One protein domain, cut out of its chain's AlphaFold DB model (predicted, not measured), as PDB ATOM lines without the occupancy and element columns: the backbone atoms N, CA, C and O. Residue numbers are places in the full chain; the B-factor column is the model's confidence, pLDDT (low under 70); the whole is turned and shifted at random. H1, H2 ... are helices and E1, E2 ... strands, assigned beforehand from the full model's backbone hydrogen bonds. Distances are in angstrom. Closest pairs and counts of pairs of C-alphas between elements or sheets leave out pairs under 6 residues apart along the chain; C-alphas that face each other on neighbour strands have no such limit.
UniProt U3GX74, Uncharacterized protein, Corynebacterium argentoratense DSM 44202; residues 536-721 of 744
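This is residues 536 to 721 of the 744 residues of an uncharacterized protein of Corynebacterium argentoratense DSM 44202 (UniProt U3GX74). A small sheet, drawn out into the long hairpin E1 and E2, has H1 packed along one face and H3 on the opposite face, while H2 packs on its edge strand E4. Past H3, H4 and H7 pack together, and H5 and H6 form the end farthest from the hairpin's tip; long loops fill much of the rest. The printed part has 186 residues, in the order H1 E1 E2 E3 H2 E4 H3 H4 H5 H6 H7; the class is mixed, helices and strands, with 86 residues in named elements, under half. The sheet runs E2 E1 E3 E4 and is mixed. The whole is compact, with a radius of gyration of the C-alphas of 17.0 A and spans of 53 by 46 by 33 A.

E1, residues 558 to 568, is 23.4 A long and bends by 68 degrees at residue 565; E2, residues 571 to 579, is 23.6 A long. E3 holds residues 597 to 599 and E4 residues 615 to 617. H1, residues 546 to 555, begins at C-alpha 546 (201.479, 92.527, 86.267) and is 14.7 A long. H2 is residues 603 to 609, H3 646 to 651 and H4 666 to 675, 14.1 A long. H5, residues 679 to 689, measures 15.2 A, and H6, residues 694 to 705, 16.8 A. H7, residues 717 to 720, ends at C-alpha 720 (181.943, 109.525, 64.174).

E1 and E2 form an antiparallel hairpin, with N 564 and O 574 2.8 A apart, within hydrogen-bond range. E1 and E3 are parallel, with N 561 and O 597 at 2.8 A. E3 and E4 are parallel, with N 598 and O 615 at 2.8 A; E3, H2 and E4 make a strand-helix-strand unit, two parallel neighbour strands with a helix between, its crossover right-handed. H1 is on the sheet at a height of 8.5 A, over E2 and E1; the closest C-alphas of H1 and E2 are those of Tyr 546 and Trp 575, 5.5 A. H3, on the opposite face, has a height of 9.1 A. H2 is on the sheet, its Gly 607 and Val 616 of E4 having the closest C-alphas, 6.0 A. H3 and H4 touch at a steep tilt of 56 degrees, closest at the C-alphas of Ala 651 and Arg 673, 4.5 A. H4 and H7 touch, closest at the C-alphas of Ala 672 and Pro 717, 4.9 A. H5 and H6 touch at a steep tilt of 54 degrees, opposite ways, closest at the C-alphas of Ser 687 and Asn 700, 5.8 A. Every O i to N i+4 pair is within hydrogen-bond range in H1, H2, H3, H4 and H6, and 6 of 7 in H5; H7 is too short for such a pair.

The C-alphas of Pro 569 and Arg 695, the two farthest apart, are 55.6 A from each other. The printed part has no cut. The links E2 to E3, E4 to H3, H3 to H4 and H6 to H7 are long. Residues 689 to 695 stand free. No printed residue has a pLDDT under 70.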
ATOM      1  N   ASP A 536     213.022  97.140  89.435       93.38
ATOM      2  CA  ASP A 536     212.810  97.849  90.712       93.38
ATOM      3  C   ASP A 536     211.416  98.506  90.776       93.38
ATOM      4  O   ASP A 536     210.932  98.885  91.837       93.38
ATOM      5  N   PHE A 537     210.741  98.648  89.630       92.94
ATOM      6  CA  PHE A 537     209.377  99.171  89.556       92.94
ATOM      7  C   PHE A 537     208.307  98.082  89.728       92.94
ATOM      8  O   PHE A 537     207.132  98.425  89.853       92.94
ATOM      9  N   LEU A 538     208.668  96.792  89.721       92.00
ATOM     10  CA  LEU A 538     207.707  95.688  89.868       92.00
ATOM     11  C   LEU A 538     207.128  95.596  91.284       92.00
ATOM     12  O   LEU A 538     205.972  95.216  91.437       92.00
ATOM     13  N   ASP A 539     207.891  96.027  92.289       86.25
ATOM     14  CA  ASP A 539     207.474  96.014  93.697       86.25
ATOM     15  C   ASP A 539     206.489  97.145  94.053       86.25
ATOM     16  O   ASP A 539     205.974  97.214  95.169       86.25
ATOM     17  N   ILE A 540     206.194  98.043  93.108       89.75
ATOM     18  CA  ILE A 540     205.201  99.107  93.285       89.75
ATOM     19  C   ILE A 540     203.801  98.484  93.337       89.75
ATOM     20  O   ILE A 540     203.448  97.696  92.462       89.75
ATOM     21  N   ASP A 541     202.941  98.941  94.257       88.31
ATOM     22  CA  ASP A 541     201.543  98.483  94.384       88.31
ATOM     23  C   ASP A 541     200.789  98.426  93.042       88.31
ATOM     24  O   ASP A 541     199.964  97.549  92.813       88.31
ATOM     25  N   ARG A 542     201.067  99.369  92.133       90.31
ATOM     26  CA  ARG A 542     200.447  99.452  90.802       90.31
ATOM     27  C   ARG A 542     200.919  98.386  89.808       90.31
ATOM     28  O   ARG A 542     200.232  98.164  88.814       90.31
ATOM     29  N   MET A 543     202.061  97.752  90.049       93.88
ATOM     30  CA  MET A 543     202.609  96.652  89.246       93.88
ATOM     31  C   MET A 543     202.329  95.278  89.853       93.88
ATOM     32  O   MET A 543     202.617  94.267  89.214       93.88
ATOM     33  N   TRP A 544     201.713  95.222  91.033       93.25
ATOM     34  CA  TRP A 544     201.300  93.966  91.645       93.25
ATOM     35  C   TRP A 544     200.430  93.131  90.695       93.25
ATOM     36  O   TRP A 544     199.429  93.625  90.179       93.25
ATOM     37  N   GLY A 545     200.815  91.875  90.447       94.38
ATOM     38  CA  GLY A 545     200.118  90.961  89.530       94.38
ATOM     39  C   GLY A 545     200.329  91.241  88.034       94.38
ATOM     40  O   GLY A 545     199.717  90.578  87.197       94.38
ATOM     41  N   TYR A 546     201.195  92.196  87.667       96.56
ATOM     42  CA  TYR A 546     201.479  92.527  86.267       96.56
ATOM     43  C   TYR A 546     202.105  91.358  85.498       96.56
ATOM     44  O   TYR A 546     201.647  91.019  84.406       96.56
ATOM     45  N   GLU A 547     203.131  90.725  86.073       95.56
ATOM     46  CA  GLU A 547     203.811  89.584  85.449       95.56
ATOM     47  C   GLU A 547     202.869  88.383  85.315       95.56
ATOM     48  O   GLU A 547     202.764  87.814  84.231       95.56
ATOM     49  N   GLU A 548     202.081  88.084  86.352       95.75
ATOM     50  CA  GLU A 548     201.064  87.027  86.302       95.75
ATOM     51  C   GLU A 548     200.020  87.279  85.205       95.75
ATOM     52  O   GLU A 548     199.573  86.351  84.533       95.75
ATOM     53  N   ALA A 549     199.602  88.531  84.998       96.94
ATOM     54  CA  ALA A 549     198.664  88.868  83.931       96.94
ATOM     55  C   ALA A 549     199.282  88.690  82.535       96.94
ATOM     56  O   ALA A 549     198.573  88.287  81.611       96.94
ATOM     57  N   ILE A 550     200.585  88.950  82.379       96.56
ATOM     58  CA  ILE A 550     201.324  88.649  81.145       96.56
ATOM     59  C   ILE A 550     201.409  87.136  80.926       96.56
ATOM     60  O   ILE A 550     201.148  86.677  79.817       96.56
ATOM     61  N   GLU A 551     201.721  86.355  81.959       96.06
ATOM     62  CA  GLU A 551     201.760  84.890  81.874       96.06
ATOM     63  C   GLU A 551     200.400  84.322  81.459       96.06
ATOM     64  O   GLU A 551     200.306  83.607  80.459       96.06
ATOM     65  N   ARG A 552     199.317  84.750  82.122       96.44
ATOM     66  CA  ARG A 552     197.939  84.392  81.742       96.44
ATOM     67  C   ARG A 552     197.619  84.782  80.300       96.44
ATOM     68  O   ARG A 552     196.868  84.078  79.634       96.44
ATOM     69  N   ALA A 553     198.171  85.888  79.797       96.00
ATOM     70  CA  ALA A 553     197.942  86.315  78.419       96.00
ATOM     71  C   ALA A 553     198.551  85.368  77.370       96.00
ATOM     72  O   ALA A 553     198.100  85.380  76.224       96.00
ATOM     73  N   TYR A 554     199.530  84.537  77.745       93.69
ATOM     74  CA  TYR A 554     200.067  83.475  76.890       93.69
ATOM     75  C   TYR A 554     199.279  82.165  76.980       93.69
ATOM     76  O   TYR A 554     199.302  81.370  76.042       93.69
ATOM     77  N   GLU A 555     198.572  81.937  78.084       94.62
ATOM     78  CA  GLU A 555     197.787  80.719  78.310       94.62
ATOM     79  C   GLU A 555     196.444  80.729  77.569       94.62
ATOM     80  O   GLU A 555     195.884  79.670  77.282       94.62
ATOM     81  N   GLN A 556     195.926  81.916  77.238       92.94
ATOM     82  CA  GLN A 556     194.626  82.080  76.591       92.94
ATOM     83  C   GLN A 556     194.606  83.247  75.591       92.94
ATOM     84  O   GLN A 556     195.331  84.231  75.773       92.94
ATOM     85  N   PRO A 557     193.719  83.214  74.577       94.38
ATOM     86  CA  PRO A 557     193.497  84.346  73.681       94.38
ATOM     87  C   PRO A 557     193.156  85.614  74.467       94.38
ATOM     88  O   PRO A 557     192.107  85.717  75.107       94.38
ATOM     89  N   THR A 558     194.050  86.597  74.413       96.88
ATOM     90  CA  THR A 558     193.948  87.836  75.188       96.88
ATOM     91  C   THR A 558     194.056  89.031  74.260       96.88
ATOM     92  O   THR A 558     195.020  89.156  73.507       96.88
ATOM     93  N   GLY A 559     193.066  89.921  74.324       95.94
ATOM     94  CA  GLY A 559     193.072  91.168  73.564       95.94
ATOM     95  C   GLY A 559     193.742  92.305  74.317       95.94
ATOM     96  O   GLY A 559     194.581  93.012  73.762       95.94
ATOM     97  N   MET A 560     193.404  92.449  75.599       96.94
ATOM     98  CA  MET A 560     193.902  93.533  76.445       96.94
ATOM     99  C   MET A 560     194.330  93.031  77.819       96.94
ATOM    100  O   MET A 560     193.753  92.086  78.351       96.94
ATOM    101  N   ILE A 561     195.305  93.715  78.404       97.38
ATOM    102  CA  ILE A 561     195.740  93.577  79.790       97.38
ATOM    103  C   ILE A 561     195.515  94.937  80.456       97.38
ATOM    104  O   ILE A 561     196.049  95.953  80.001       97.38
ATOM    105  N   LEU A 562     194.682  94.969  81.495       95.62
ATOM    106  CA  LEU A 562     194.217  96.202  82.136       95.62
ATOM    107  C   LEU A 562     194.525  96.188  83.630       95.62
ATOM    108  O   LEU A 562     194.331  95.173  84.298       95.62
ATOM    109  N   SER A 563     194.952  97.337  84.150       93.75
ATOM    110  CA  SER A 563     195.074  97.552  85.591       93.75
ATOM    111  C   SER A 563     193.682  97.708  86.209       93.75
ATOM    112  O   SER A 563     192.824  98.407  85.667       93.75
ATOM    113  N   ILE A 564     193.464  97.056  87.345       92.19
ATOM    114  CA  ILE A 564     192.211  97.048  88.097       92.19
ATOM    115  C   ILE A 564     192.457  97.370  89.566       92.19
ATOM    116  O   ILE A 564     193.555  97.195  90.091       92.19
ATOM    117  N   GLN A 565     191.404  97.815  90.246       90.62
ATOM    118  CA  GLN A 565     191.398  97.850  91.704       90.62
ATOM    119  C   GLN A 565     191.227  96.431  92.246       90.62
ATOM    120  O   GLN A 565     190.414  95.658  91.738       90.62
ATOM    121  N   SER A 566     191.982  96.111  93.289       88.69
ATOM    122  CA  SER A 566     191.959  94.810  93.947       88.69
ATOM    123  C   SER A 566     191.382  94.926  95.355       88.69
ATOM    124  O   SER A 566     191.505  95.953  96.021       88.69
ATOM    125  N   GLN A 567     190.704  93.863  95.786       87.94
ATOM    126  CA  GLN A 567     190.180  93.713  97.148       87.94
ATOM    127  C   GLN A 567     191.138  92.899  98.035       87.94
ATOM    128  O   GLN A 567     190.818  92.612  99.188       87.94
ATOM    129  N   GLU A 568     192.292  92.488  97.501       86.31
ATOM    130  CA  GLU A 568     193.293  91.729  98.245       86.31
ATOM    131  C   GLU A 568     193.925  92.596  99.347       86.31
ATOM    132  O   GLU A 568     194.396  93.707  99.079       86.31
ATOM    133  N   PRO A 569     193.955  92.124 100.608       86.06
ATOM    134  CA  PRO A 569     194.568  92.877 101.696       86.06
ATOM    135  C   PRO A 569     196.043  93.183 101.411       86.06
ATOM    136  O   PRO A 569     196.834  92.273 101.199       86.06
ATOM    137  N   GLY A 570     196.411  94.465 101.454       84.19
ATOM    138  CA  GLY A 570     197.786  94.922 101.210       84.19
ATOM    139  C   GLY A 570     198.124  95.191  99.742       84.19
ATOM    140  O   GLY A 570     199.153  95.802  99.492       84.19
ATOM    141  N   HIS A 571     197.248  94.832  98.799       86.44
ATOM    142  CA  HIS A 571     197.469  95.021  97.366       86.44
ATOM    143  C   HIS A 571     196.258  95.722  96.741       86.44
ATOM    144  O   HIS A 571     195.323  95.061  96.290       86.44
ATOM    145  N   PRO A 572     196.224  97.069  96.741       88.19
ATOM    146  CA  PRO A 572     195.058  97.835  96.293       88.19
ATOM    147  C   PRO A 572     194.835  97.796  94.773       88.19
ATOM    148  O   PRO A 572     193.762  98.177  94.298       88.19
ATOM    149  N   PHE A 573     195.821  97.333  94.002       92.62
ATOM    150  CA  PHE A 573     195.746  97.187  92.551       92.62
ATOM    151  C   PHE A 573     196.135  95.768  92.130       92.62
ATOM    152  O   PHE A 573     196.824  95.060  92.858       92.62
ATOM    153  N   ASN A 574     195.654  95.351  90.964       94.81
ATOM    154  CA  ASN A 574     196.058  94.119  90.289       94.81
ATOM    155  C   ASN A 574     195.897  94.318  88.767       94.81
ATOM    156  O   ASN A 574     195.495  95.395  88.315       94.81
ATOM    157  N   TRP A 575     196.179  93.297  87.964       96.06
ATOM    158  CA  TRP A 575     196.009  93.296  86.517       96.06
ATOM    159  C   TRP A 575     195.114  92.141  86.074       96.06
ATOM    160  O   TRP A 575     195.197  91.020  86.574       96.06
ATOM    161  N   MET A 576     194.241  92.418  85.108       95.06
ATOM    162  CA  MET A 576     193.360  91.425  84.495       95.06
ATOM    163  C   MET A 576     193.646  91.276  83.006       95.06
ATOM    164  O   MET A 576     194.032  92.234  82.335       95.06
ATOM    165  N   THR A 577     193.366  90.090  82.475       97.31
ATOM    166  CA  THR A 577     193.298  89.832  81.036       97.31
ATOM    167  C   THR A 577     191.851  89.965  80.556       97.31
ATOM    168  O   THR A 577     190.906  89.528  81.215       97.31
ATOM    169  N   VAL A 578     191.666  90.594  79.399       97.25
ATOM    170  CA  VAL A 578     190.383  90.684  78.694       97.25
ATOM    171  C   VAL A 578     190.442  89.735  77.496       97.25
ATOM    172  O   VAL A 578     191.338  89.900  76.656       97.25
ATOM    173  N   PRO A 579     189.510  88.772  77.377       96.75
ATOM    174  CA  PRO A 579     189.524  87.793  76.298       96.75
ATOM    175  C   PRO A 579     189.595  88.415  74.900       96.75
ATOM    176  O   PRO A 579     188.863  89.351  74.557       96.75
ATOM    177  N   GLY A 580     190.514  87.883  74.103       95.62
ATOM    178  CA  GLY A 580     190.700  88.224  72.701       95.62
ATOM    179  C   GLY A 580     189.841  87.359  71.786       95.62
ATOM    180  O   GLY A 580     189.232  86.375  72.206       95.62
ATOM    181  N   MET A 581     189.777  87.744  70.518       94.06
ATOM    182  CA  MET A 581     189.210  86.923  69.457       94.06
ATOM    183  C   MET A 581     190.034  85.645  69.291       94.06
ATOM    184  O   MET A 581     191.262  85.666  69.358       94.06
ATOM    185  N   GLU A 582     189.343  84.531  69.070       86.94
ATOM    186  CA  GLU A 582     189.972  83.219  68.931       86.94
ATOM    187  C   GLU A 582     190.786  83.128  67.629       86.94
ATOM    188  O   GLU A 582     190.363  83.679  66.599       86.94
ATOM    189  N   PRO A 583     191.904  82.380  67.615       78.00
ATOM    190  CA  PRO A 583     192.608  82.055  66.383       78.00
ATOM    191  C   PRO A 583     191.662  81.435  65.342       78.00
ATOM    192  O   PRO A 583     190.941  80.480  65.623       78.00
ATOM    193  N   GLY A 584     191.663  81.973  64.120       78.88
ATOM    194  CA  GLY A 584     190.780  81.521  63.036       78.88
ATOM    195  C   GLY A 584     189.428  82.239  62.955       78.88
ATOM    196  O   GLY A 584     188.669  81.972  62.022       78.88
ATOM    197  N   THR A 585     189.140  83.178  63.863       85.38
ATOM    198  CA  THR A 585     188.050  84.151  63.679       85.38
ATOM    199  C   THR A 585     188.262  84.903  62.355       85.38
ATOM    200  O   THR A 585     189.397  85.299  62.077       85.38
ATOM    201  N   PRO A 586     187.223  85.096  61.511       85.81
ATOM    202  CA  PRO A 586     187.345  85.917  60.312       85.81
ATOM    203  C   PRO A 586     187.880  87.309  60.658       85.81
ATOM    204  O   PRO A 586     187.281  88.012  61.466       85.81
ATOM    205  N   ASP A 587     188.993  87.685  60.031       86.25
ATOM    206  CA  ASP A 587     189.764  88.883  60.378       86.25
ATOM    207  C   ASP A 587     189.887  89.829  59.168       86.25
ATOM    208  O   ASP A 587     190.951  89.921  58.548       86.25
ATOM    209  N   PRO A 588     188.781  90.460  58.726       85.19
ATOM    210  CA  PRO A 588     188.783  91.303  57.532       85.19
ATOM    211  C   PRO A 588     189.609  92.589  57.704       85.19
ATOM    212  O   PRO A 588     190.090  93.132  56.707       85.19
ATOM    213  N   ASP A 589     189.772  93.063  58.941       91.12
ATOM    214  CA  ASP A 589     190.487  94.287  59.310       91.12
ATOM    215  C   ASP A 589     191.887  94.020  59.900       91.12
ATOM    216  O   ASP A 589     192.701  94.944  60.009       91.12
ATOM    217  N   GLY A 590     192.221  92.765  60.201       93.12
ATOM    218  CA  GLY A 590     193.540  92.348  60.669       93.12
ATOM    219  C   GLY A 590     193.721  92.440  62.188       93.12
ATOM    220  O   GLY A 590     194.824  92.195  62.682       93.12
ATOM    221  N   LEU A 591     192.698  92.838  62.950       93.44
ATOM    222  CA  LEU A 591     192.808  93.085  64.388       93.44
ATOM    223  C   LEU A 591     193.052  91.809  65.200       93.44
ATOM    224  O   LEU A 591     193.663  91.904  66.264       93.44
ATOM    225  N   VAL A 592     192.674  90.623  64.704       92.38
ATOM    226  CA  VAL A 592     193.023  89.335  65.347       92.38
ATOM    227  C   VAL A 592     194.541  89.118  65.355       92.38
ATOM    228  O   VAL A 592     195.064  88.445  66.241       92.38
ATOM    229  N   THR A 593     195.279  89.718  64.412       89.00
ATOM    230  CA  THR A 593     196.750  89.616  64.361       89.00
ATOM    231  C   THR A 593     197.478  90.480  65.393       89.00
ATOM    232  O   THR A 593     198.684  90.301  65.590       89.00
ATOM    233  N   LEU A 594     196.783  91.416  66.054       92.69
ATOM    234  CA  LEU A 594     197.380  92.227  67.110       92.69
ATOM    235  C   LEU A 594     197.691  91.367  68.335       92.69
ATOM    236  O   LEU A 594     196.889  90.552  68.789       92.69
ATOM    237  N   ARG A 595     198.877  91.598  68.893       93.12
ATOM    238  CA  ARG A 595     199.325  90.955  70.126       93.12
ATOM    239  C   ARG A 595     198.529  91.446  71.341       93.12
ATOM    240  O   ARG A 595     197.991  92.561  71.286       93.12
ATOM    241  N   PRO A 596     198.507  90.677  72.451       95.94
ATOM    242  CA  PRO A 596     197.941  91.152  73.707       95.94
ATOM    243  C   PRO A 596     198.482  92.543  74.042       95.94
ATOM    244  O   PRO A 596     199.691  92.787  73.973       95.94
ATOM    245  N   THR A 597     197.568  93.470  74.325       96.94
ATOM    246  CA  THR A 597     197.898  94.887  74.477       96.94
ATOM    247  C   THR A 597     197.742  95.337  75.929       96.94
ATOM    248  O   THR A 597     196.668  95.232  76.510       96.94
ATOM    249  N   VAL A 598     198.798  95.891  76.513       97.25
ATOM    250  CA  VAL A 598     198.769  96.602  77.797       97.25
ATOM    251  C   VAL A 598     198.427  98.065  77.528       97.25
ATOM    252  O   VAL A 598     199.116  98.710  76.737       97.25
ATOM    253  N   ALA A 599     197.406  98.604  78.199       92.44
ATOM    254  CA  ALA A 599     197.109 100.037  78.178       92.44
ATOM    255  C   ALA A 599     197.363 100.665  79.548       92.44
ATOM    256  O   ALA A 599     196.659 100.362  80.513       92.44
ATOM    257  N   TYR A 600     198.365 101.541  79.632       93.25
ATOM    258  CA  TYR A 600     198.710 102.212  80.881       93.25
ATOM    259  C   TYR A 600     199.442 103.532  80.664       93.25
ATOM    260  O   TYR A 600     200.178 103.688  79.696       93.25
ATOM    261  N   ILE A 601     199.255 104.487  81.577       89.50
ATOM    262  CA  ILE A 601     199.842 105.826  81.443       89.50
ATOM    263  C   ILE A 601     201.372 105.822  81.617       89.50
ATOM    264  O   ILE A 601     202.068 106.484  80.852       89.50
ATOM    265  N   ASN A 602     201.900 105.047  82.573       91.50
ATOM    266  CA  ASN A 602     203.338 104.924  82.838       91.50
ATOM    267  C   ASN A 602     203.994 103.931  81.882       91.50
ATOM    268  O   ASN A 602     204.090 102.737  82.160       91.50
ATOM    269  N   LEU A 603     204.404 104.449  80.728       93.38
ATOM    270  CA  LEU A 603     204.855 103.655  79.593       93.38
ATOM    271  C   LEU A 603     206.203 102.955  79.831       93.38
ATOM    272  O   LEU A 603     206.459 101.900  79.246       93.38
ATOM    273  N   GLY A 604     207.080 103.541  80.644       94.75
ATOM    274  CA  GLY A 604     208.447 103.068  80.836       94.75
ATOM    275  C   GLY A 604     208.527 101.749  81.591       94.75
ATOM    276  O   GLY A 604     209.070 100.777  81.071       94.75
ATOM    277  N   MET A 605     207.959 101.703  82.790       93.88
ATOM    278  CA  MET A 605     207.946 100.558  83.697       93.88
ATOM    279  C   MET A 605     207.114  99.402  83.145       93.88
ATOM    280  O   MET A 605     207.567  98.259  83.180       93.88
ATOM    281  N   THR A 606     205.944  99.672  82.555       95.69
ATOM    282  CA  THR A 606     205.155  98.616  81.903       95.69
ATOM    283  C   THR A 606     205.856  98.144  80.634       95.69
ATOM    284  O   THR A 606     206.006  96.951  80.396       95.69
ATOM    285  N   GLY A 607     206.372  99.075  79.828       95.88
ATOM    286  CA  GLY A 607     207.080  98.766  78.596       95.88
ATOM    287  C   GLY A 607     208.345  97.947  78.826       95.88
ATOM    288  O   GLY A 607     208.548  96.937  78.168       95.88
ATOM    289  N   MET A 608     209.225  98.346  79.736       95.44
ATOM    290  CA  MET A 608     210.490  97.639  79.933       95.44
ATOM    291  C   MET A 608     210.335  96.292  80.632       95.44
ATOM    292  O   MET A 608     211.138  95.404  80.355       95.44
ATOM    293  N   ASN A 609     209.303  96.092  81.451       95.75
ATOM    294  CA  ASN A 609     209.045  94.785  82.058       95.75
ATOM    295  C   ASN A 609     208.233  93.845  81.141       95.75
ATOM    296  O   ASN A 609     208.251  92.628  81.319       95.75
ATOM    297  N   ALA A 610     207.591  94.363  80.090       95.75
ATOM    298  CA  ALA A 610     206.893  93.528  79.119       95.75
ATOM    299  C   ALA A 610     207.846  92.823  78.121       95.75
ATOM    300  O   ALA A 610     208.864  93.392  77.698       95.75
ATOM    301  N   PRO A 611     207.510  91.600  77.669       95.69
ATOM    302  CA  PRO A 611     208.100  90.977  76.480       95.69
ATOM    303  C   PRO A 611     207.965  91.865  75.226       95.69
ATOM    304  O   PRO A 611     207.107  92.754  75.175       95.69
ATOM    305  N   LEU A 612     208.800  91.654  74.199       96.12
ATOM    306  CA  LEU A 612     208.723  92.432  72.947       96.12
ATOM    307  C   LEU A 612     207.503  92.089  72.077       96.12
ATOM    308  O   LEU A 612     207.100  92.910  71.254       96.12
ATOM    309  N   ASP A 613     206.891  90.922  72.278       94.88
ATOM    310  CA  ASP A 613     205.639  90.517  71.636       94.88
ATOM    311  C   ASP A 613     204.386  90.878  72.443       94.88
ATOM    312  O   ASP A 613     203.290  90.566  71.997       94.88
ATOM    313  N   ILE A 614     204.514  91.583  73.570       96.69
ATOM    314  CA  ILE A 614     203.393  92.278  74.209       96.69
ATOM    315  C   ILE A 614     203.358  93.711  73.686       96.69
ATOM    316  O   ILE A 614     204.345  94.448  73.761       96.69
ATOM    317  N   ARG A 615     202.216  94.133  73.147       96.88
ATOM    318  CA  ARG A 615     202.027  95.511  72.691       96.88
ATOM    319  C   ARG A 615     201.735  96.395  73.901       96.88
ATOM    320  O   ARG A 615     200.918  96.034  74.735       96.88
ATOM    321  N   VAL A 616     202.370  97.557  74.009       97.19
ATOM    322  CA  VAL A 616     202.162  98.478  75.135       97.19
ATOM    323  C   VAL A 616     201.807  99.861  74.599       97.19
ATOM    324  O   VAL A 616     202.543 100.435  73.797       97.19
ATOM    325  N   VAL A 617     200.662 100.388  75.021       95.56
ATOM    326  CA  VAL A 617     200.148 101.698  74.615       95.56
ATOM    327  C   VAL A 617     199.824 102.548  75.829       95.56
ATOM    328  O   VAL A 617     199.420 102.045  76.874       95.56
ATOM    329  N   ASP A 618     199.967 103.855  75.668       93.50
ATOM    330  CA  ASP A 618     199.604 104.832  76.677       93.50
ATOM    331  C   ASP A 618     198.353 105.618  76.285       93.50
ATOM    332  O   ASP A 618     197.923 105.649  75.124       93.50
ATOM    333  N   THR A 619     197.758 106.261  77.285       89.25
ATOM    334  CA  THR A 619     196.549 107.066  77.122       89.25
ATOM    335  C   THR A 619     196.845 108.507  76.706       89.25
ATOM    336  O   THR A 619     195.914 109.217  76.336       89.25
ATOM    337  N   VAL A 620     198.108 108.952  76.725       88.69
ATOM    338  CA  VAL A 620     198.490 110.353  76.444       88.69
ATOM    339  C   VAL A 620     199.159 110.543  75.073       88.69
ATOM    340  O   VAL A 620     199.198 111.655  74.547       88.69
ATOM    341  N   GLY A 621     199.625 109.466  74.436       91.25
ATOM    342  CA  GLY A 621     200.052 109.422  73.038       91.25
ATOM    343  C   GLY A 621     201.544 109.257  72.751       91.25
ATOM    344  O   GLY A 621     201.950 109.454  71.604       91.25
ATOM    345  N   LEU A 622     202.378 108.898  73.726       91.31
ATOM    346  CA  LEU A 622     203.814 108.680  73.518       91.31
ATOM    347  C   LEU A 622     204.101 107.489  72.587       91.31
ATOM    348  O   LEU A 622     204.892 107.623  71.653       91.31
ATOM    349  N   ALA A 623     203.429 106.356  72.802       93.50
ATOM    350  CA  ALA A 623     203.484 105.165  71.951       93.50
ATOM    351  C   ALA A 623     202.181 104.920  71.174       93.50
ATOM    352  O   ALA A 623     202.156 104.063  70.294       93.50
ATOM    353  N   ASN A 624     201.118 105.677  71.460       94.88
ATOM    354  CA  ASN A 624     199.811 105.534  70.821       94.88
ATOM    355  C   ASN A 624     199.490 106.696  69.843       94.88
ATOM    356  O   ASN A 624     199.121 107.794  70.276       94.88
ATOM    357  N   PRO A 625     199.573 106.478  68.509       94.44
ATOM    358  CA  PRO A 625     199.251 107.485  67.491       94.44
ATOM    359  C   PRO A 625     197.840 108.067  67.539       94.44
ATOM    360  O   PRO A 625     197.667 109.213  67.111       94.44
ATOM    361  N   VAL A 626     196.861 107.312  68.044       93.25
ATOM    362  CA  VAL A 626     195.476 107.771  68.209       93.25
ATOM    363  C   VAL A 626     195.384 108.713  69.406       93.25
ATOM    364  O   VAL A 626     194.912 109.837  69.262       93.25
ATOM    365  N   ALA A 627     195.929 108.308  70.558       92.75
ATOM    366  CA  ALA A 627     195.917 109.131  71.768       92.75
ATOM    367  C   ALA A 627     196.639 110.474  71.576       92.75
ATOM    368  O   ALA A 627     196.151 111.508  72.020       92.75
ATOM    369  N   ALA A 628     197.746 110.502  70.826       91.56
ATOM    370  CA  ALA A 628     198.471 111.749  70.564       91.56
ATOM    371  C   ALA A 628     197.669 112.787  69.775       91.56
ATOM    372  O   ALA A 628     198.037 113.960  69.759       91.56
ATOM    373  N   ARG A 629     196.609 112.365  69.085       91.56
ATOM    374  CA  ARG A 629     195.756 113.230  68.263       91.56
ATOM    375  C   ARG A 629     194.465 113.624  68.963       91.56
ATOM    376  O   ARG A 629     193.654 114.293  68.342       91.56
ATOM    377  N   GLN A 630     194.288 113.239  70.222       89.06
ATOM    378  CA  GLN A 630     193.189 113.739  71.036       89.06
ATOM    379  C   GLN A 630     193.358 115.242  71.311       89.06
ATOM    380  O   GLN A 630     194.504 115.715  71.411       89.06
ATOM    381  N   PRO A 631     192.246 115.985  71.459       86.31
ATOM    382  CA  PRO A 631     192.281 117.367  71.913       86.31
ATOM    383  C   PRO A 631     192.916 117.458  73.303       86.31
ATOM    384  O   PRO A 631     192.911 116.501  74.085       86.31
ATOM    385  N   ARG A 632     193.465 118.634  73.623       82.69
ATOM    386  CA  ARG A 632     193.972 118.901  74.972       82.69
ATOM    387  C   ARG A 632     192.817 118.995  75.968       82.69
ATOM    388  O   ARG A 632     191.740 119.494  75.651       82.69
ATOM    389  N   ILE A 633     193.077 118.569  77.194       83.25
ATOM    390  CA  ILE A 633     192.221 118.784  78.354       83.25
ATOM    391  C   ILE A 633     192.519 120.191  78.869       83.25
ATOM    392  O   ILE A 633     193.640 120.477  79.291       83.25
ATOM    393  N   GLU A 634     191.525 121.076  78.821       78.50
ATOM    394  CA  GLU A 634     191.650 122.437  79.345       78.50
ATOM    395  C   GLU A 634     191.978 122.404  80.846       78.50
ATOM    396  O   GLU A 634     191.334 121.690  81.614       78.50
ATOM    397  N   GLY A 635     193.019 123.136  81.254       74.06
ATOM    398  CA  GLY A 635     193.529 123.113  82.629       74.06
ATOM    399  C   GLY A 635     194.296 121.843  83.017       74.06
ATOM    400  O   GLY A 635     194.803 121.773  84.129       74.06
ATOM    401  N   GLY A 636     194.432 120.865  82.115       74.94
ATOM    402  CA  GLY A 636     195.139 119.619  82.388       74.94
ATOM    403  C   GLY A 636     196.622 119.826  82.713       74.94
ATOM    404  O   GLY A 636     197.272 120.771  82.260       74.94
ATOM    405  N   ARG A 637     197.185 118.888  83.479       78.69
ATOM    406  CA  ARG A 637     198.607 118.882  83.840       78.69
ATOM    407  C   ARG A 637     199.478 118.891  82.580       78.69
ATOM    408  O   ARG A 637     199.419 117.954  81.789       78.69
ATOM    409  N   ILE A 638     200.335 119.903  82.428       78.75
ATOM    410  CA  ILE A 638     201.275 120.024  81.297       78.75
ATOM    411  C   ILE A 638     202.050 118.708  81.105       78.75
ATOM    412  O   ILE A 638     202.674 118.198  82.036       78.75
ATOM    413  N   GLY A 639     202.016 118.159  79.887       70.31
ATOM    414  CA  GLY A 639     202.653 116.883  79.540       70.31
ATOM    415  C   GLY A 639     201.796 115.632  79.790       70.31
ATOM    416  O   GLY A 639     202.170 114.569  79.303       70.31
ATOM    417  N   HIS A 640     200.658 115.773  80.475       79.19
ATOM    418  CA  HIS A 640     199.607 114.766  80.690       79.19
ATOM    419  C   HIS A 640     198.211 115.365  80.431       79.19
ATOM    420  O   HIS A 640     197.224 115.022  81.075       79.19
ATOM    421  N   ASP A 641     198.138 116.294  79.487       77.88
ATOM    422  CA  ASP A 641     196.956 117.075  79.129       77.88
ATOM    423  C   ASP A 641     196.180 116.450  77.964       77.88
ATOM    424  O   ASP A 641     195.396 117.120  77.305       77.88
ATOM    425  N   LYS A 642     196.378 115.155  77.712       87.12
ATOM    426  CA  LYS A 642     195.576 114.334  76.802       87.12
ATOM    427  C   LYS A 642     195.206 113.043  77.501       87.12
ATOM    428  O   LYS A 642     195.976 112.521  78.302       87.12
ATOM    429  N   MET A 643     194.029 112.522  77.186       87.44
ATOM    430  CA  MET A 643     193.572 111.249  77.725       87.44
ATOM    431  C   MET A 643     192.659 110.578  76.714       87.44
ATOM    432  O   MET A 643     191.535 111.032  76.494       87.44
ATOM    433  N   LEU A 644     193.139 109.486  76.135       90.56
ATOM    434  CA  LEU A 644     192.341 108.582  75.330       90.56
ATOM    435  C   LEU A 644     191.579 107.616  76.257       90.56
ATOM    436  O   LEU A 644     192.223 106.893  77.023       90.56
ATOM    437  N   PRO A 645     190.234 107.592  76.208       92.00
ATOM    438  CA  PRO A 645     189.428 106.639  76.969       92.00
ATOM    439  C   PRO A 645     189.763 105.170  76.657       92.00
ATOM    440  O   PRO A 645     190.194 104.840  75.547       92.00
ATOM    441  N   LEU A 646     189.546 104.271  77.625       92.81
ATOM    442  CA  LEU A 646     189.867 102.843  77.484       92.81
ATOM    443  C   LEU A 646     189.023 102.144  76.410       92.81
ATOM    444  O   LEU A 646     189.481 101.153  75.844       92.81
ATOM    445  N   GLU A 647     187.845 102.675  76.082       95.25
ATOM    446  CA  GLU A 647     186.992 102.236  74.973       95.25
ATOM    447  C   GLU A 647     187.775 102.194  73.657       95.25
ATOM    448  O   GLU A 647     187.690 101.223  72.911       95.25
ATOM    449  N   TRP A 648     188.607 103.205  73.396       95.44
ATOM    450  CA  TRP A 648     189.430 103.260  72.191       95.44
ATOM    451  C   TRP A 648     190.577 102.253  72.218       95.44
ATOM    452  O   TRP A 648     190.908 101.677  71.187       95.44
ATOM    453  N   ALA A 649     191.180 102.017  73.386       93.88
ATOM    454  CA  ALA A 649     192.235 101.017  73.526       93.88
ATOM    455  C   ALA A 649     191.680  99.594  73.333       93.88
ATOM    456  O   ALA A 649     192.297  98.778  72.654       93.88
ATOM    457  N   LEU A 650     190.485  99.321  73.868       95.88
ATOM    458  CA  LEU A 650     189.747  98.080  73.632       95.88
ATOM    459  C   LEU A 650     189.237  97.967  72.199       95.88
ATOM    460  O   LEU A 650     189.090  96.849  71.729       95.88
ATOM    461  N   ALA A 651     188.943  99.073  71.514       95.81
ATOM    462  CA  ALA A 651     188.589  99.087  70.099       95.81
ATOM    463  C   ALA A 651     189.809  98.866  69.184       95.81
ATOM    464  O   ALA A 651     189.686  98.238  68.141       95.81
ATOM    465  N   ASP A 652     190.997  99.315  69.578       95.62
ATOM    466  CA  ASP A 652     192.258  99.126  68.850       95.62
ATOM    467  C   ASP A 652     193.062  97.914  69.372       95.62
ATOM    468  O   ASP A 652     194.268  97.990  69.638       95.62
ATOM    469  N   SER A 653     192.379  96.784  69.552       95.56
ATOM    470  CA  SER A 653     192.961  95.520  70.025       95.56
ATOM    471  C   SER A 653     192.219  94.311  69.452       95.56
ATOM    472  O   SER A 653     191.184  94.459  68.800       95.56
ATOM    473  N   SER A 654     192.679  93.094  69.741       95.38
ATOM    474  CA  SER A 654     191.942  91.873  69.392       95.38
ATOM    475  C   SER A 654     190.806  91.539  70.374       95.38
ATOM    476  O   SER A 654     190.252  90.449  70.301       95.38
ATOM    477  N   THR A 655     190.437  92.435  71.302       95.88
ATOM    478  CA  THR A 655     189.393  92.178  72.309       95.88
ATOM    479  C   THR A 655     188.050  91.799  71.692       95.88
ATOM    480  O   THR A 655     187.559  92.428  70.756       95.88
ATOM    481  N   ARG A 656     187.408  90.802  72.302       94.25
ATOM    482  CA  ARG A 656     186.021  90.426  72.043       94.25
ATOM    483  C   ARG A 656     185.040  91.451  72.614       94.25
ATOM    484  O   ARG A 656     185.038  91.708  73.815       94.25
ATOM    485  N   MET A 657     184.176  92.004  71.761       93.25
ATOM    486  CA  MET A 657     183.212  93.045  72.159       93.25
ATOM    487  C   MET A 657     182.187  92.554  73.196       93.25
ATOM    488  O   MET A 657     181.707  93.347  73.999       93.25
ATOM    489  N   ASP A 658     181.876  91.255  73.227       93.56
ATOM    490  CA  ASP A 658     180.996  90.637  74.231       93.56
ATOM    491  C   ASP A 658     181.669  90.435  75.600       93.56
ATOM    492  O   ASP A 658     180.990  90.131  76.576       93.56
ATOM    493  N   MET A 659     182.989  90.640  75.682       95.12
ATOM    494  CA  MET A 659     183.805  90.448  76.887       95.12
ATOM    495  C   MET A 659     184.379  91.762  77.437       95.12
ATOM    496  O   MET A 659     185.307  91.742  78.247       95.12
ATOM    497  N   VAL A 660     183.845  92.913  77.010       95.62
ATOM    498  CA  VAL A 660     184.234  94.224  77.553       95.62
ATOM    499  C   VAL A 660     183.937  94.264  79.064       95.62
ATOM    500  O   VAL A 660     182.816  93.941  79.463       95.62
ATOM    501  N   PRO A 661     184.904  94.651  79.922       94.75
ATOM    502  CA  PRO A 661     184.681  94.724  81.365       94.75
ATOM    503  C   PRO A 661     183.537  95.673  81.735       94.75
ATOM    504  O   PRO A 661     183.434  96.764  81.184       94.75
ATOM    505  N   GLY A 662     182.718  95.303  82.724       91.88
ATOM    506  CA  GLY A 662     181.484  96.034  83.058       91.88
ATOM    507  C   GLY A 662     181.655  97.471  83.575       91.88
ATOM    508  O   GLY A 662     180.666  98.187  83.690       91.88
ATOM    509  N   TYR A 663     182.881  97.902  83.888       91.31
ATOM    510  CA  TYR A 663     183.200  99.292  84.243       91.31
ATOM    511  C   TYR A 663     183.557 100.165  83.024       91.31
ATOM    512  O   TYR A 663     183.819 101.353  83.190       91.31
ATOM    513  N   ILE A 664     183.571  99.591  81.816       94.50
ATOM    514  CA  ILE A 664     183.804 100.276  80.538       94.50
ATOM    515  C   ILE A 664     182.544 100.141  79.676       94.50
ATOM    516  O   ILE A 664     181.884  99.101  79.676       94.50
ATOM    517  N   SER A 665     182.187 101.188  78.929       94.94
ATOM    518  CA  SER A 665     180.981 101.177  78.097       94.94
ATOM    519  C   SER A 665     181.118 100.199  76.925       94.94
ATOM    520  O   SER A 665     181.845 100.465  75.966       94.94
ATOM    521  N   THR A 666     180.390  99.075  76.953       96.12
ATOM    522  CA  THR A 666     180.318  98.155  75.804       96.12
ATOM    523  C   THR A 666     179.750  98.839  74.554       96.12
ATOM    524  O   THR A 666     180.402  98.744  73.513       96.12
ATOM    525  N   PRO A 667     178.618  99.580  74.608       94.88
ATOM    526  CA  PRO A 667     178.124 100.310  73.438       94.88
ATOM    527  C   PRO A 667     179.141 101.330  72.911       94.88
ATOM    528  O   PRO A 667     179.394 101.368  71.713       94.88
ATOM    529  N   GLY A 668     179.797 102.083  73.803       94.88
ATOM    530  CA  GLY A 668     180.828 103.050  73.413       94.88
ATOM    531  C   GLY A 668     182.057 102.393  72.776       94.88
ATOM    532  O   GLY A 668     182.602 102.907  71.807       94.88
ATOM    533  N   THR A 669     182.457 101.213  73.260       96.25
ATOM    534  CA  THR A 669     183.558 100.431  72.672       96.25
ATOM    535  C   THR A 669     183.196  99.902  71.279       96.25
ATOM    536  O   THR A 669     184.049  99.880  70.394       96.25
ATOM    537  N   ILE A 670     181.936  99.509  71.052       95.56
ATOM    538  CA  ILE A 670     181.440  99.093  69.729       95.56
ATOM    539  C   ILE A 670     181.442 100.277  68.755       95.56
ATOM    540  O   ILE A 670     181.935 100.137  67.635       95.56
ATOM    541  N   GLU A 671     180.966 101.451  69.176       95.31
ATOM    542  CA  GLU A 671     181.032 102.652  68.334       95.31
ATOM    543  C   GLU A 671     182.485 103.067  68.063       95.31
ATOM    544  O   GLU A 671     182.828 103.389  66.929       95.31
ATOM    545  N   ALA A 672     183.390 102.950  69.041       96.31
ATOM    546  CA  ALA A 672     184.819 103.192  68.827       96.31
ATOM    547  C   ALA A 672     185.421 102.197  67.815       96.31
ATOM    548  O   ALA A 672     186.167 102.591  66.917       96.31
ATOM    549  N   ARG A 673     185.053 100.909  67.902       95.19
ATOM    550  CA  ARG A 673     185.459  99.850  66.957       95.19
ATOM    551  C   ARG A 673     184.979 100.137  65.536       95.19
ATOM    552  O   ARG A 673     185.676  99.840  64.566       95.19
ATOM    553  N   ARG A 674     183.805 100.740  65.397       95.12
ATOM    554  CA  ARG A 674     183.305 101.222  64.115       95.12
ATOM    555  C   ARG A 674     184.082 102.458  63.647       95.12
ATOM    556  O   ARG A 674     184.548 102.497  62.512       95.12
ATOM    557  N   ALA A 675     184.298 103.435  64.527       96.19
ATOM    558  CA  ALA A 675     184.960 104.702  64.217       96.19
ATOM    559  C   ALA A 675     186.395 104.528  63.685       96.19
ATOM    560  O   ALA A 675     186.796 105.249  62.767       96.19
ATOM    561  N   ILE A 676     187.150 103.532  64.171       96.31
ATOM    562  CA  ILE A 676     188.511 103.244  63.675       96.31
ATOM    563  C   ILE A 676     188.566 102.820  62.191       96.31
ATOM    564  O   ILE A 676     189.648 102.799  61.600       96.31
ATOM    565  N   HIS A 677     187.418 102.542  61.563       96.69
ATOM    566  CA  HIS A 677     187.292 102.247  60.132       96.69
ATOM    567  C   HIS A 677     187.045 103.487  59.256       96.69
ATOM    568  O   HIS A 677     186.965 103.372  58.030       96.69
ATOM    569  N   THR A 678     186.938 104.681  59.840       96.19
ATOM    570  CA  THR A 678     186.792 105.937  59.086       96.19
ATOM    571  C   THR A 678     188.120 106.378  58.445       96.19
ATOM    572  O   THR A 678     189.206 105.923  58.817       96.19
ATOM    573  N   ASP A 679     188.057 107.257  57.436       94.38
ATOM    574  CA  ASP A 679     189.210 107.593  56.578       94.38
ATOM    575  C   ASP A 679     190.431 108.121  57.355       94.38
ATOM    576  O   ASP A 679     191.559 107.712  57.067       94.38
ATOM    577  N   ASP A 680     190.233 108.985  58.357       94.25
ATOM    578  CA  ASP A 680     191.343 109.560  59.126       94.25
ATOM    579  C   ASP A 680     192.065 108.491  59.970       94.25
ATOM    580  O   ASP A 680     193.299 108.420  59.935       94.25
ATOM    581  N   PHE A 681     191.330 107.595  60.636       95.69
ATOM    582  CA  PHE A 681     191.914 106.477  61.386       95.69
ATOM    583  C   PHE A 681     192.649 105.501  60.469       95.69
ATOM    584  O   PHE A 681     193.817 105.186  60.701       95.69
ATOM    585  N   VAL A 682     192.020 105.084  59.366       95.81
ATOM    586  CA  VAL A 682     192.627 104.166  58.390       95.81
ATOM    587  C   VAL A 682     193.931 104.736  57.823       95.81
ATOM    588  O   VAL A 682     194.907 104.002  57.641       95.81
ATOM    589  N   ARG A 683     193.993 106.048  57.556       94.56
ATOM    590  CA  ARG A 683     195.235 106.713  57.122       94.56
ATOM    591  C   ARG A 683     196.313 106.682  58.199       94.56
ATOM    592  O   ARG A 683     197.469 106.431  57.855       94.56
ATOM    593  N   ILE A 684     195.947 106.923  59.458       95.25
ATOM    594  CA  ILE A 684     196.872 106.853  60.594       95.25
ATOM    595  C   ILE A 684     197.410 105.425  60.733       95.25
ATOM    596  O   ILE A 684     198.618 105.233  60.647       95.25
ATOM    597  N   TYR A 685     196.556 104.406  60.834       96.50
ATOM    598  CA  TYR A 685     196.998 103.014  60.977       96.50
ATOM    599  C   TYR A 685     197.892 102.552  59.826       96.50
ATOM    600  O   TYR A 685     198.936 101.936  60.053       96.50
ATOM    601  N   ARG A 686     197.562 102.917  58.582       95.62
ATOM    602  CA  ARG A 686     198.418 102.613  57.425       95.62
ATOM    603  C   ARG A 686     199.800 103.252  57.527       95.62
ATOM    604  O   ARG A 686     200.769 102.630  57.096       95.62
ATOM    605  N   SER A 687     199.930 104.450  58.100       95.25
ATOM    606  CA  SER A 687     201.230 105.124  58.145       95.25
ATOM    607  C   SER A 687     202.249 104.357  58.992       95.25
ATOM    608  O   SER A 687     203.417 104.247  58.596       95.25
ATOM    609  N   TYR A 688     201.809 103.762  60.107       95.62
ATOM    610  CA  TYR A 688     202.710 103.120  61.067       95.62
ATOM    611  C   TYR A 688     202.613 101.586  61.148       95.62
ATOM    612  O   TYR A 688     203.616 100.974  61.505       95.62
ATOM    613  N   ARG A 689     201.495 100.947  60.764       96.38
ATOM    614  CA  ARG A 689     201.329  99.474  60.806       96.38
ATOM    615  C   ARG A 689     201.504  98.776  59.464       96.38
ATOM    616  O   ARG A 689     201.949  97.635  59.425       96.38
ATOM    617  N   GLN A 690     201.195  99.438  58.346       95.69
ATOM    618  CA  GLN A 690     201.292  98.789  57.030       95.69
ATOM    619  C   GLN A 690     202.735  98.337  56.757       95.69
ATOM    620  O   GLN A 690     203.631  99.152  56.962       95.69
ATOM    621  N   PRO A 691     203.013  97.115  56.269       94.50
ATOM    622  CA  PRO A 691     204.375  96.649  56.021       94.50
ATOM    623  C   PRO A 691     205.192  97.631  55.180       94.50
ATOM    624  O   PRO A 691     204.718  98.178  54.177       94.50
ATOM    625  N   TRP A 692     206.429  97.880  55.609       93.31
ATOM    626  CA  TRP A 692     207.259  98.907  54.994       93.31
ATOM    627  C   TRP A 692     207.601  98.546  53.542       93.31
ATOM    628  O   TRP A 692     207.999  97.430  53.223       93.31
ATOM    629  N   SER A 693     207.462  99.519  52.644       95.88
ATOM    630  CA  SER A 693     207.871  99.415  51.243       95.88
ATOM    631  C   SER A 693     208.191 100.806  50.695       95.88
ATOM    632  O   SER A 693     207.724 101.800  51.260       95.88
ATOM    633  N   PRO A 694     208.897 100.932  49.556       96.62
ATOM    634  CA  PRO A 694     209.124 102.234  48.931       96.62
ATOM    635  C   PRO A 694     207.824 103.009  48.657       96.62
ATOM    636  O   PRO A 694     207.775 104.221  48.836       96.62
ATOM    637  N   ARG A 695     206.731 102.323  48.290       96.69
ATOM    638  CA  ARG A 695     205.425 102.972  48.082       96.69
ATOM    639  C   ARG A 695     204.855 103.544  49.382       96.69
ATOM    640  O   ARG A 695     204.388 104.682  49.377       96.69
ATOM    641  N   VAL A 696     204.935 102.786  50.479       95.88
ATOM    642  CA  VAL A 696     204.531 103.257  51.815       95.88
ATOM    643  C   VAL A 696     205.404 104.435  52.242       95.88
ATOM    644  O   VAL A 696     204.867 105.439  52.685       95.88
ATOM    645  N   ALA A 697     206.715 104.388  51.995       97.31
ATOM    646  CA  ALA A 697     207.629 105.485  52.303       97.31
ATOM    647  C   ALA A 697     207.246 106.803  51.601       97.31
ATOM    648  O   ALA A 697     207.170 107.850  52.244       97.31
ATOM    649  N   LEU A 698     206.949 106.768  50.296       97.62
ATOM    650  CA  LEU A 698     206.475 107.949  49.563       97.62
ATOM    651  C   LEU A 698     205.106 108.439  50.067       97.62
ATOM    652  O   LEU A 698     204.894 109.647  50.198       97.62
ATOM    653  N   SER A 699     204.187 107.514  50.368       96.69
ATOM    654  CA  SER A 699     202.880 107.846  50.946       96.69
ATOM    655  C   SER A 699     203.023 108.515  52.315       96.69
ATOM    656  O   SER A 699     202.374 109.525  52.575       96.69
ATOM    657  N   ASN A 700     203.927 108.009  53.151       97.69
ATOM    658  CA  ASN A 700     204.229 108.524  54.480       97.69
ATOM    659  C   ASN A 700     204.849 109.922  54.427       97.69
ATOM    660  O   ASN A 700     204.407 110.800  55.161       97.69
ATOM    661  N   ILE A 701     205.778 110.181  53.497       97.38
ATOM    662  CA  ILE A 701     206.308 111.538  53.278       97.38
ATOM    663  C   ILE A 701     205.179 112.503  52.903       97.38
ATOM    664  O   ILE A 701     205.072 113.590  53.472       97.38
ATOM    665  N   LYS A 702     204.303 112.109  51.970       96.88
ATOM    666  CA  LYS A 702     203.154 112.938  51.584       96.88
ATOM    667  C   LYS A 702     202.215 113.167  52.768       96.88
ATOM    668  O   LYS A 702     201.768 114.294  52.969       96.88
ATOM    669  N   PHE A 703     201.921 112.128  53.546       95.56
ATOM    670  CA  PHE A 703     201.050 112.205  54.716       95.56
ATOM    671  C   PHE A 703     201.619 113.145  55.785       95.56
ATOM    672  O   PHE A 703     200.915 114.063  56.205       95.56
ATOM    673  N   ALA A 704     202.906 113.006  56.121       95.06
ATOM    674  CA  ALA A 704     203.624 113.849  57.077       95.06
ATOM    675  C   ALA A 704     203.605 115.342  56.699       95.06
ATOM    676  O   ALA A 704     203.526 116.207  57.569       95.06
ATOM    677  N   LEU A 705     203.668 115.648  55.398       94.94
ATOM    678  CA  LEU A 705     203.659 117.017  54.867       94.94
ATOM    679  C   LEU A 705     202.249 117.596  54.653       94.94
ATOM    680  O   LEU A 705     202.124 118.779  54.338       94.94
ATOM    681  N   THR A 706     201.193 116.788  54.788       92.62
ATOM    682  CA  THR A 706     199.806 117.193  54.507       92.62
ATOM    683  C   THR A 706     198.886 116.902  55.694       92.62
ATOM    684  O   THR A 706     199.039 117.519  56.748       92.62
ATOM    685  N   ARG A 707     197.923 115.985  55.532       86.88
ATOM    686  CA  ARG A 707     196.854 115.703  56.496       86.88
ATOM    687  C   ARG A 707     197.407 115.180  57.825       86.88
ATOM    688  O   ARG A 707     196.906 115.575  58.868       86.88
ATOM    689  N   GLY A 708     198.502 114.414  57.816       86.19
ATOM    690  CA  GLY A 708     199.122 113.864  59.026       86.19
ATOM    691  C   GLY A 708     199.600 114.908  60.042       86.19
ATOM    692  O   GLY A 708     199.724 114.575  61.219       86.19
ATOM    693  N   ARG A 709     199.815 116.162  59.612       85.44
ATOM    694  CA  ARG A 709     200.167 117.301  60.479       85.44
ATOM    695  C   ARG A 709     198.975 117.867  61.255       85.44
ATOM    696  O   ARG A 709     199.182 118.499  62.280       85.44
ATOM    697  N   THR A 710     197.766 117.731  60.719       86.69
ATOM    698  CA  THR A 710     196.593 118.500  61.161       86.69
ATOM    699  C   THR A 710     195.423 117.624  61.588       86.69
ATOM    700  O   THR A 710     194.359 118.167  61.850       86.69
ATOM    701  N   ILE A 711     195.557 116.293  61.552       90.00
ATOM    702  CA  ILE A 711     194.502 115.425  62.079       90.00
ATOM    703  C   ILE A 711     194.466 115.589  63.592       90.00
ATOM    704  O   ILE A 711     195.460 115.327  64.270       90.00
ATOM    705  N   GLU A 712     193.290 115.956  64.066       90.06
ATOM    706  CA  GLU A 712     192.857 115.888  65.449       90.06
ATOM    707  C   GLU A 712     191.639 114.961  65.470       90.06
ATOM    708  O   GLU A 712     190.853 114.958  64.518       90.06
ATOM    709  N   LEU A 713     191.561 114.106  66.481       91.31
ATOM    710  CA  LEU A 713     190.532 113.089  66.626       91.31
ATOM    711  C   LEU A 713     189.647 113.469  67.806       91.31
ATOM    712  O   LEU A 713     190.150 113.646  68.913       91.31
ATOM    713  N   GLU A 714     188.341 113.525  67.568       89.25
ATOM    714  CA  GLU A 714     187.332 113.648  68.612       89.25
ATOM    715  C   GLU A 714     187.455 112.525  69.645       89.25
ATOM    716  O   GLU A 714     187.880 111.399  69.343       89.25
ATOM    717  N   LYS A 715     187.097 112.864  70.884       85.31
ATOM    718  CA  LYS A 715     187.191 111.971  72.040       85.31
ATOM    719  C   LYS A 715     186.005 111.023  72.138       85.31
ATOM    720  O   LYS A 715     186.194 109.875  72.552       85.31
ATOM    721  N   ASP A 716     184.811 111.507  71.809       89.94
ATOM    722  CA  ASP A 716     183.582 110.727  71.881       89.94
ATOM    723  C   ASP A 716     183.430 109.889  70.601       89.94
ATOM    724  O   ASP A 716     183.420 110.444  69.498       89.94
ATOM    725  N   PRO A 717     183.333 108.551  70.701       91.19
ATOM    726  CA  PRO A 717     183.056 107.705  69.545       91.19
ATOM    727  C   PRO A 717     181.788 108.100  68.777       91.19
ATOM    728  O   PRO A 717     181.717 107.890  67.566       91.19
ATOM    729  N   GLU A 718     180.803 108.695  69.454       90.00
ATOM    730  CA  GLU A 718     179.531 109.088  68.845       90.00
ATOM    731  C   GLU A 718     179.674 110.195  67.791       90.00
ATOM    732  O   GLU A 718     178.899 110.236  66.832       90.00
ATOM    733  N   ASP A 719     180.719 111.022  67.882       91.38
ATOM    734  CA  ASP A 719     181.003 112.085  66.908       91.38
ATOM    735  C   ASP A 719     181.365 111.531  65.513       91.38
ATOM    736  O   ASP A 719     181.372 112.249  64.506       91.38
ATOM    737  N   TYR A 720     181.630 110.225  65.420       92.69
ATOM    738  CA  TYR A 720     181.943 109.525  64.174       92.69
ATOM    739  C   TYR A 720     180.755 108.762  63.586       92.69
ATOM    740  O   TYR A 720     180.882 108.197  62.498       92.69
ATOM    741  N   ARG A 721     179.592 108.754  64.252       89.69
ATOM    742  CA  ARG A 721     178.437 107.923  63.873       89.69
ATOM    743  C   ARG A 721     177.978 108.138  62.428       89.69
ATOM    744  O   ARG A 721     177.594 107.170  61.766       89.69
TER     745      ARG A 721